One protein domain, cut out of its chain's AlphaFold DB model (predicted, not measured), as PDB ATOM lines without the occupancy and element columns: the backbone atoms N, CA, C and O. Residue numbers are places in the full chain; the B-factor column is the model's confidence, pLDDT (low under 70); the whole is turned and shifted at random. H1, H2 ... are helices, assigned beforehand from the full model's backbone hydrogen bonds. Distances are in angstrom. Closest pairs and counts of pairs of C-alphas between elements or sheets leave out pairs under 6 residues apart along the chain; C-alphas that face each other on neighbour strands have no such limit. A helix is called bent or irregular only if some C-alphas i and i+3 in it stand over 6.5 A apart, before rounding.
ATOM      1  N   HIS A   6     -17.762 -23.514  18.372       86.44
ATOM      2  CA  HIS A   6     -16.967 -24.725  18.576       86.44
ATOM      3  C   HIS A   6     -15.761 -24.816  17.626       86.44
ATOM      4  O   HIS A   6     -14.697 -25.260  18.044       86.44
ATOM      5  N   ILE A   7     -15.874 -24.326  16.387       89.06
ATOM      6  CA  ILE A   7     -14.754 -24.319  15.434       89.06
ATOM      7  C   ILE A   7     -13.705 -23.265  15.806       89.06
ATOM      8  O   ILE A   7     -12.508 -23.526  15.703       89.06
ATOM      9  N   ASP A   8     -14.132 -22.095  16.287       90.62
ATOM     10  CA  ASP A   8     -13.197 -21.098  16.821       90.62
ATOM     11  C   ASP A   8     -12.435 -21.651  18.045       90.62
ATOM     12  O   ASP A   8     -11.235 -21.407  18.176       90.62
ATOM     13  N   GLY A   9     -13.086 -22.469  18.882       92.25
ATOM     14  CA  GLY A   9     -12.433 -23.197  19.977       92.25
ATOM     15  C   GLY A   9     -11.366 -24.188  19.496       92.25
ATOM     16  O   GLY A   9     -10.257 -24.200  20.027       92.25
ATOM     17  N   LEU A  10     -11.648 -24.959  18.441       94.06
ATOM     18  CA  LEU A  10     -10.660 -25.871  17.842       94.06
ATOM     19  C   LEU A  10      -9.446 -25.120  17.277       94.06
ATOM     20  O   LEU A  10      -8.311 -25.568  17.437       94.06
ATOM     21  N   ARG A  11      -9.658 -23.943  16.673       94.44
ATOM     22  CA  ARG A  11      -8.557 -23.075  16.219       94.44
ATOM     23  C   ARG A  11      -7.707 -22.584  17.389       94.44
ATOM     24  O   ARG A  11      -6.489 -22.533  17.256       94.44
ATOM     25  N   ALA A  12      -8.327 -22.249  18.522       95.56
ATOM     26  CA  ALA A  12      -7.600 -21.844  19.722       95.56
ATOM     27  C   ALA A  12      -6.719 -22.982  20.259       95.56
ATOM     28  O   ALA A  12      -5.549 -22.751  20.546       95.56
ATOM     29  N   ILE A  13      -7.235 -24.215  20.308       95.44
ATOM     30  CA  ILE A  13      -6.453 -25.399  20.707       95.44
ATOM     31  C   ILE A  13      -5.255 -25.606  19.767       95.44
ATOM     32  O   ILE A  13      -4.140 -25.834  20.232       95.44
ATOM     33  N   ALA A  14      -5.465 -25.464  18.456       95.75
ATOM     34  CA  ALA A  14      -4.395 -25.574  17.470       95.75
ATOM     35  C   ALA A  14      -3.303 -24.505  17.678       95.75
ATOM     36  O   ALA A  14      -2.121 -24.834  17.699       95.75
ATOM     37  N   ILE A  15      -3.685 -23.244  17.921       96.12
ATOM     38  CA  ILE A  15      -2.736 -22.161  18.245       96.12
ATOM     39  C   ILE A  15      -1.969 -22.468  19.534       96.12
ATOM     40  O   ILE A  15      -0.757 -22.275  19.579       96.12
ATOM     41  N   ILE A  16      -2.649 -22.962  20.573       95.62
ATOM     42  CA  ILE A  16      -2.010 -23.332  21.840       95.62
ATOM     43  C   ILE A  16      -0.912 -24.372  21.586       95.62
ATOM     44  O   ILE A  16       0.219 -24.168  22.021       95.62
ATOM     45  N   ALA A  17      -1.194 -25.425  20.815       93.44
ATOM     46  CA  ALA A  17      -0.190 -26.428  20.455       93.44
ATOM     47  C   ALA A  17       1.038 -25.817  19.743       93.44
ATOM     48  O   ALA A  17       2.172 -26.181  20.060       93.44
ATOM     49  N   VAL A  18       0.834 -24.841  18.847       95.62
ATOM     50  CA  VAL A  18       1.930 -24.119  18.170       95.62
ATOM     51  C   VAL A  18       2.750 -23.280  19.148       95.62
ATOM     52  O   VAL A  18       3.978 -23.257  19.059       95.62
ATOM     53  N   VAL A  19       2.098 -22.597  20.092       96.00
ATOM     54  CA  VAL A  19       2.790 -21.809  21.123       96.00
ATOM     55  C   VAL A  19       3.635 -22.721  22.013       96.00
ATOM     56  O   VAL A  19       4.804 -22.422  22.248       96.00
ATOM     57  N   PHE A  20       3.094 -23.866  22.444       95.31
ATOM     58  CA  PHE A  20       3.836 -24.846  23.244       95.31
ATOM     59  C   PHE A  20       5.027 -25.449  22.488       95.31
ATOM     60  O   PHE A  20       6.082 -25.632  23.094       95.31
ATOM     61  N   TYR A  21       4.902 -25.694  21.179       94.31
ATOM     62  CA  TYR A  21       6.031 -26.116  20.340       94.31
ATOM     63  C   TYR A  21       7.179 -25.107  20.365       94.31
ATOM     64  O   TYR A  21       8.329 -25.485  20.564       94.31
ATOM     65  N   HIS A  22       6.873 -23.819  20.202       94.56
ATOM     66  CA  HIS A  22       7.900 -22.778  20.175       94.56
ATOM     67  C   HIS A  22       8.485 -22.494  21.564       94.56
ATOM     68  O   HIS A  22       9.676 -22.217  21.675       94.56
ATOM     69  N   ALA A  23       7.678 -22.590  22.623       95.38
ATOM     70  CA  ALA A  23       8.136 -22.381  23.995       95.38
ATOM     71  C   ALA A  23       8.969 -23.562  24.530       95.38
ATOM     72  O   ALA A  23       9.953 -23.354  25.237       95.38
ATOM     73  N   PHE A  24       8.596 -24.801  24.189       93.88
ATOM     74  CA  PHE A  24       9.210 -26.025  24.721       93.88
ATOM     75  C   PHE A  24       9.412 -27.100  23.635       93.88
ATOM     76  O   PHE A  24       8.859 -28.203  23.738       93.88
ATOM     77  N   PRO A  25      10.258 -26.850  22.620       89.12
ATOM     78  CA  PRO A  25      10.374 -27.716  21.440       89.12
ATOM     79  C   PRO A  25      10.820 -29.149  21.760       89.12
ATOM     80  O   PRO A  25      10.402 -30.092  21.096       89.12
ATOM     81  N   LYS A  26      11.621 -29.345  22.817       91.56
ATOM     82  CA  LYS A  26      12.058 -30.681  23.267       91.56
ATOM     83  C   LYS A  26      10.955 -31.487  23.963       91.56
ATOM     84  O   LYS A  26      11.008 -32.709  23.951       91.56
ATOM     85  N   THR A  27       9.987 -30.810  24.583       91.06
ATOM     86  CA  THR A  27       8.895 -31.453  25.342       91.06
ATOM     87  C   THR A  27       7.674 -31.691  24.456       91.06
ATOM     88  O   THR A  27       6.963 -32.674  24.635       91.06
ATOM     89  N   PHE A  28       7.460 -30.827  23.459       88.06
ATOM     90  CA  PHE A  28       6.341 -30.909  22.520       88.06
ATOM     91  C   PHE A  28       6.817 -31.021  21.065       88.06
ATOM     92  O   PHE A  28       6.435 -30.183  20.256       88.06
ATOM     93  N   PRO A  29       7.599 -32.045  20.677       85.12
ATOM     94  CA  PRO A  29       8.219 -32.119  19.347       85.12
ATOM     95  C   PRO A  29       7.211 -32.119  18.185       85.12
ATOM     96  O   PRO A  29       7.536 -31.674  17.092       85.12
ATOM     97  N   ASN A  30       5.972 -32.557  18.429       89.94
ATOM     98  CA  ASN A  30       4.920 -32.659  17.413       89.94
ATOM     99  C   ASN A  30       3.973 -31.452  17.366       89.94
ATOM    100  O   ASN A  30       2.963 -31.490  16.666       89.94
ATOM    101  N   GLY A  31       4.247 -30.375  18.108       85.62
ATOM    102  CA  GLY A  31       3.336 -29.227  18.129       85.62
ATOM    103  C   GLY A  31       3.305 -28.423  16.816       85.62
ATOM    104  O   GLY A  31       2.409 -27.598  16.638       85.62
ATOM    105  N   TYR A  32       4.188 -28.725  15.851       88.94
ATOM    106  CA  TYR A  32       4.086 -28.235  14.469       88.94
ATOM    107  C   TYR A  32       2.765 -28.642  13.793       88.94
ATOM    108  O   TYR A  32       2.225 -27.864  13.009       88.94
ATOM    109  N   LEU A  33       2.183 -29.791  14.169       94.50
ATOM    110  CA  LEU A  33       0.872 -30.240  13.680       94.50
ATOM    111  C   LEU A  33      -0.238 -29.230  14.003       94.50
ATOM    112  O   LEU A  33      -1.244 -29.158  13.299       94.50
ATOM    113  N   GLY A  34      -0.057 -28.410  15.046       94.44
ATOM    114  CA  GLY A  34      -0.970 -27.314  15.359       94.44
ATOM    115  C   GLY A  34      -1.107 -26.313  14.209       94.44
ATOM    116  O   GLY A  34      -2.200 -25.789  13.994       94.44
ATOM    117  N   VAL A  35      -0.050 -26.090  13.418       95.00
ATOM    118  CA  VAL A  35      -0.106 -25.234  12.222       95.00
ATOM    119  C   VAL A  35      -0.992 -25.881  11.161       95.00
ATOM    120  O   VAL A  35      -1.918 -25.235  10.666       95.00
ATOM    121  N   ASP A  36      -0.768 -27.163  10.867       96.19
ATOM    122  CA  ASP A  36      -1.528 -27.907   9.856       96.19
ATOM    123  C   ASP A  36      -3.021 -27.943  10.202       96.19
ATOM    124  O   ASP A  36      -3.873 -27.598   9.376       96.19
ATOM    125  N   TYR A  37      -3.350 -28.260  11.458       95.69
ATOM    126  CA  TYR A  37      -4.730 -28.240  11.942       95.69
ATOM    127  C   TYR A  37      -5.336 -26.836  11.888       95.69
ATOM    128  O   TYR A  37      -6.474 -26.675  11.438       95.69
ATOM    129  N   PHE A  38      -4.600 -25.802  12.301       96.12
ATOM    130  CA  PHE A  38      -5.096 -24.427  12.256       96.12
ATOM    131  C   PHE A  38      -5.428 -23.984  10.824       96.12
ATOM    132  O   PHE A  38      -6.478 -23.365  10.593       96.12
ATOM    133  N   LEU A  39      -4.560 -24.311   9.865       95.25
ATOM    134  CA  LEU A  39      -4.753 -23.992   8.453       95.25
ATOM    135  C   LEU A  39      -5.925 -24.776   7.855       95.25
ATOM    136  O   LEU A  39      -6.778 -24.163   7.210       95.25
ATOM    137  N   ALA A  40      -6.028 -26.079   8.128       95.75
ATOM    138  CA  ALA A  40      -7.127 -26.919   7.651       95.75
ATOM    139  C   ALA A  40      -8.491 -26.442   8.180       95.75
ATOM    140  O   ALA A  40      -9.431 -26.250   7.404       95.75
ATOM    141  N   ILE A  41      -8.592 -26.165   9.486       94.94
ATOM    142  CA  ILE A  41      -9.829 -25.667  10.104       94.94
ATOM    143  C   ILE A  41     -10.200 -24.290   9.538       94.94
ATOM    144  O   ILE A  41     -11.362 -24.033   9.209       94.94
ATOM    145  N   SER A  42      -9.222 -23.392   9.400       92.12
ATOM    146  CA  SER A  42      -9.460 -22.065   8.827       92.12
ATOM    147  C   SER A  42      -9.918 -22.170   7.370       92.12
ATOM    148  O   SER A  42     -10.870 -21.491   6.983       92.12
ATOM    149  N   GLY A  43      -9.286 -23.048   6.587       91.25
ATOM    150  CA  GLY A  43      -9.665 -23.363   5.213       91.25
ATOM    151  C   GLY A  43     -11.108 -23.845   5.116       91.25
ATOM    152  O   GLY A  43     -11.876 -23.274   4.351       91.25
ATOM    153  N   PHE A  44     -11.515 -24.793   5.962       90.81
ATOM    154  CA  PHE A  44     -12.899 -25.273   6.020       90.81
ATOM    155  C   PHE A  44     -13.911 -24.145   6.271       90.81
ATOM    156  O   PHE A  44     -14.895 -24.027   5.543       90.81
ATOM    157  N   VAL A  45     -13.669 -23.281   7.265       89.12
ATOM    158  CA  VAL A  45     -14.575 -22.158   7.584       89.12
ATOM    159  C   VAL A  45     -14.674 -21.173   6.424       89.12
ATOM    160  O   VAL A  45     -15.760 -20.675   6.120       89.12
ATOM    161  N   ILE A  46     -13.544 -20.879   5.783       87.56
ATOM    162  CA  ILE A  46     -13.492 -19.993   4.622       87.56
ATOM    163  C   ILE A  46     -14.265 -20.618   3.457       87.56
ATOM    164  O   ILE A  46     -15.139 -19.960   2.897       87.56
ATOM    165  N   SER A  47     -13.990 -21.879   3.128       87.75
ATOM    166  CA  SER A  47     -14.654 -22.581   2.033       87.75
ATOM    167  C   SER A  47     -16.156 -22.674   2.261       87.75
ATOM    168  O   SER A  47     -16.925 -22.336   1.372       87.75
ATOM    169  N   LYS A  48     -16.593 -23.015   3.477       85.94
ATOM    170  CA  LYS A  48     -18.016 -23.033   3.826       85.94
ATOM    171  C   LYS A  48     -18.684 -21.680   3.571       85.94
ATOM    172  O   LYS A  48     -19.688 -21.619   2.874       85.94
ATOM    173  N   LYS A  49     -18.079 -20.597   4.065       82.38
ATOM    174  CA  LYS A  49     -18.631 -19.246   3.920       82.38
ATOM    175  C   LYS A  49     -18.764 -18.802   2.459       82.38
ATOM    176  O   LYS A  49     -19.740 -18.145   2.132       82.38
ATOM    177  N   TYR A  50     -17.755 -19.066   1.633       81.50
ATOM    178  CA  TYR A  50     -17.661 -18.468   0.298       81.50
ATOM    179  C   TYR A  50     -18.095 -19.401  -0.836       81.50
ATOM    180  O   TYR A  50     -18.440 -18.910  -1.900       81.50
ATOM    181  N   PHE A  51     -18.058 -20.719  -0.636       79.31
ATOM    182  CA  PHE A  51     -18.362 -21.697  -1.687       79.31
ATOM    183  C   PHE A  51     -19.631 -22.505  -1.430       79.31
ATOM    184  O   PHE A  51     -20.214 -22.995  -2.388       79.31
ATOM    185  N   LEU A  52     -20.033 -22.696  -0.168       75.31
ATOM    186  CA  LEU A  52     -21.227 -23.487   0.161       75.31
ATOM    187  C   LEU A  52     -22.445 -22.609   0.466       75.31
ATOM    188  O   LEU A  52     -23.556 -23.000   0.133       75.31
ATOM    189  N   ASP A  53     -22.236 -21.440   1.078       72.62
ATOM    190  CA  ASP A  53     -23.325 -20.552   1.512       72.62
ATOM    191  C   ASP A  53     -23.615 -19.391   0.524       72.62
ATOM    192  O   ASP A  53     -24.588 -18.663   0.717       72.62
ATOM    193  N   GLU A  54     -22.798 -19.185  -0.522       70.94
ATOM    194  CA  GLU A  54     -22.989 -18.124  -1.531       70.94
ATOM    195  C   GLU A  54     -23.231 -18.711  -2.936       70.94
ATOM    196  O   GLU A  54     -22.369 -19.395  -3.484       70.94
ATOM    197  N   ASP A  55     -24.363 -18.370  -3.569       69.62
ATOM    198  CA  ASP A  55     -24.726 -18.823  -4.930       69.62
ATOM    199  C   ASP A  55     -23.801 -18.283  -6.039       69.62
ATOM    200  O   ASP A  55     -23.773 -18.800  -7.156       69.62
ATOM    201  N   LYS A  56     -23.054 -17.204  -5.767       76.56
ATOM    202  CA  LYS A  56     -22.162 -16.547  -6.734       76.56
ATOM    203  C   LYS A  56     -20.804 -16.260  -6.115       76.56
ATOM    204  O   LYS A  56     -20.474 -15.117  -5.805       76.56
ATOM    205  N   PHE A  57     -19.992 -17.300  -5.981       82.69
ATOM    206  CA  PHE A  57     -18.604 -17.127  -5.579       82.69
ATOM    207  C   PHE A  57     -17.810 -16.333  -6.632       82.69
ATOM    208  O   PHE A  57     -17.748 -16.701  -7.805       82.69
ATOM    209  N   SER A  58     -17.145 -15.258  -6.198       85.50
ATOM    210  CA  SER A  58     -16.214 -14.479  -7.019       85.50
ATOM    211  C   SER A  58     -14.818 -14.483  -6.403       85.50
ATOM    212  O   SER A  58     -14.586 -13.907  -5.336       85.50
ATOM    213  N   PHE A  59     -13.848 -15.063  -7.117       85.50
ATOM    214  CA  PHE A  59     -12.439 -15.051  -6.710       85.50
ATOM    215  C   PHE A  59     -11.899 -13.628  -6.507       85.50
ATOM    216  O   PHE A  59     -11.134 -13.383  -5.573       85.50
ATOM    217  N   LYS A  60     -12.319 -12.676  -7.351       88.38
ATOM    218  CA  LYS A  60     -11.889 -11.273  -7.259       88.38
ATOM    219  C   LYS A  60     -12.391 -10.624  -5.969       88.38
ATOM    220  O   LYS A  60     -11.633  -9.932  -5.292       88.38
ATOM    221  N   GLU A  61     -13.647 -10.872  -5.609       86.25
ATOM    222  CA  GLU A  61     -14.245 -10.321  -4.392       86.25
ATOM    223  C   GLU A  61     -13.661 -10.965  -3.128       86.25
ATOM    224  O   GLU A  61     -13.361 -10.268  -2.153       86.25
ATOM    225  N   PHE A  62     -13.416 -12.278  -3.167       87.31
ATOM    226  CA  PHE A  62     -12.734 -13.005  -2.100       87.31
ATOM    227  C   PHE A  62     -11.354 -12.409  -1.793       87.31
ATOM    228  O   PHE A  62     -11.069 -12.059  -0.641       87.31
ATOM    229  N   TRP A  63     -10.507 -12.253  -2.816       88.94
ATOM    230  CA  TRP A  63      -9.158 -11.716  -2.642       88.94
ATOM    231  C   TRP A  63      -9.162 -10.233  -2.277       88.94
ATOM    232  O   TRP A  63      -8.395  -9.840  -1.403       88.94
ATOM    233  N   SER A  64     -10.065  -9.429  -2.846       89.44
ATOM    234  CA  SER A  64     -10.204  -8.013  -2.486       89.44
ATOM    235  C   SER A  64     -10.504  -7.826  -0.993       89.44
ATOM    236  O   SER A  64      -9.761  -7.122  -0.311       89.44
ATOM    237  N   LYS A  65     -11.510  -8.532  -0.447       86.75
ATOM    238  CA  LYS A  65     -11.847  -8.498   0.994       86.75
ATOM    239  C   LYS A  65     -10.706  -9.008   1.879       86.75
ATOM    240  O   LYS A  65     -10.577  -8.604   3.035       86.75
ATOM    241  N   ARG A  66      -9.903  -9.950   1.377       87.38
ATOM    242  CA  ARG A  66      -8.797 -10.541   2.136       87.38
ATOM    243  C   ARG A  66      -7.582  -9.620   2.178       87.38
ATOM    244  O   ARG A  66      -7.025  -9.439   3.255       87.38
ATOM    245  N   ILE A  67      -7.218  -9.018   1.049       89.56
ATOM    246  CA  ILE A  67      -6.107  -8.065   0.949       89.56
ATOM    247  C   ILE A  67      -6.413  -6.823   1.782       89.56
ATOM    248  O   ILE A  67      -5.599  -6.469   2.622       89.56
ATOM    249  N   THR A  68      -7.601  -6.222   1.661       88.06
ATOM    250  CA  THR A  68      -7.961  -5.034   2.465       88.06
ATOM    251  C   THR A  68      -7.935  -5.286   3.971       88.06
ATOM    252  O   THR A  68      -7.714  -4.356   4.739       88.06
ATOM    253  N   ARG A  69      -8.118  -6.538   4.409       85.62
ATOM    254  CA  ARG A  69      -8.032  -6.925   5.822       85.62
ATOM    255  C   ARG A  69      -6.610  -7.245   6.292       85.62
ATOM    256  O   ARG A  69      -6.290  -6.945   7.435       85.62
ATOM    257  N   LEU A  70      -5.791  -7.896   5.463       85.69
ATOM    258  CA  LEU A  70      -4.436  -8.333   5.839       85.69
ATOM    259  C   LEU A  70      -3.382  -7.249   5.597       85.69
ATOM    260  O   LEU A  70      -2.461  -7.103   6.389       85.69
ATOM    261  N   TYR A  71      -3.532  -6.469   4.528       83.38
ATOM    262  CA  TYR A  71      -2.573  -5.445   4.120       83.38
ATOM    263  C   TYR A  71      -2.303  -4.372   5.192       83.38
ATOM    264  O   TYR A  71      -1.135  -4.068   5.419       83.38
ATOM    265  N   PRO A  72      -3.303  -3.846   5.931       80.31
ATOM    266  CA  PRO A  72      -3.046  -2.873   6.997       80.31
ATOM    267  C   PRO A  72      -2.161  -3.429   8.119       80.31
ATOM    268  O   PRO A  72      -1.400  -2.686   8.719       80.31
ATOM    269  N   GLN A  73      -2.234  -4.737   8.383       72.50
ATOM    270  CA  GLN A  73      -1.431  -5.400   9.416       72.50
ATOM    271  C   GLN A  73       0.023  -5.617   8.982       72.50
ATOM    272  O   GLN A  73       0.848  -5.974   9.810       72.50
ATOM    273  N   MET A  74       0.329  -5.440   7.692       71.12
ATOM    274  CA  MET A  74       1.687  -5.557   7.155       71.12
ATOM    275  C   MET A  74       2.444  -4.225   7.149       71.12
ATOM    276  O   MET A  74       3.663  -4.233   7.032       71.12
ATOM    277  N   LEU A  75       1.728  -3.096   7.209       69.44
ATOM    278  CA  LEU A  75       2.311  -1.750   7.268       69.44
ATOM    279  C   LEU A  75       2.435  -1.211   8.703       69.44
ATOM    280  O   LEU A  75       3.060  -0.170   8.893       69.44
ATOM    281  N   ALA A  76       1.794  -1.881   9.663       53.72
ATOM    282  CA  ALA A  76       1.796  -1.543  11.083       53.72
ATOM    283  C   ALA A  76       2.990  -2.158  11.821       53.72
ATOM    284  O   ALA A  76       3.410  -3.273  11.437       53.72
TER     285      ALA A  76
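This is residues 6 to 76 of the 76 residues of the protein "Acyltransferase 3" of Prochlorococcus marinus str. SB (UniProt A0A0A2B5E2). Two long helices, H2 and H1, form a helical hairpin; after H2 the chain folds back into H3 and H4, where residues 63 to 76 stick out. The 71 printed residues include four named helices, H1 to H4 in order, and no named strand: all helix. The whole is loose, radius of gyration of the C-alphas 15.5 A, and only just flat, spanning 47 by 31 by 17 A.

Find C-alpha 33 at (0.872, -30.240, 13.680); from there H2, residues 33 to 52, runs 26.8 A, neither bent nor irregular, but only just: C-alphas 49 and 52 are 6.2 A apart. H1, residues 6 to 23, runs 25.8 A. H3 is residues 59 to 70; H4, residues 72 to 75, ends at (2.311, -1.750, 7.268).

H2 touches H1 with residues 33 to 42 alone, opposite ways at a shallow tilt of 28 degrees; the closest C-alphas, of Gly 34 and Ala 14, are 4.4 A apart. H2 and H3 are close but not clearly touching, closest C-alphas Tyr 50 and Phe 62, 7.7 A. H3 and H4 meet only through their tight link. In H1, H2 and H3 every O i to N i+4 pair is within hydrogen-bond range; H4 is too short for one.

The farthest C-alphas, Lys 26 and Asp 55, are 47.8 A apart. The printed part has no cut and no long link; pLDDT is under 70 at residues 55, 75 and 76.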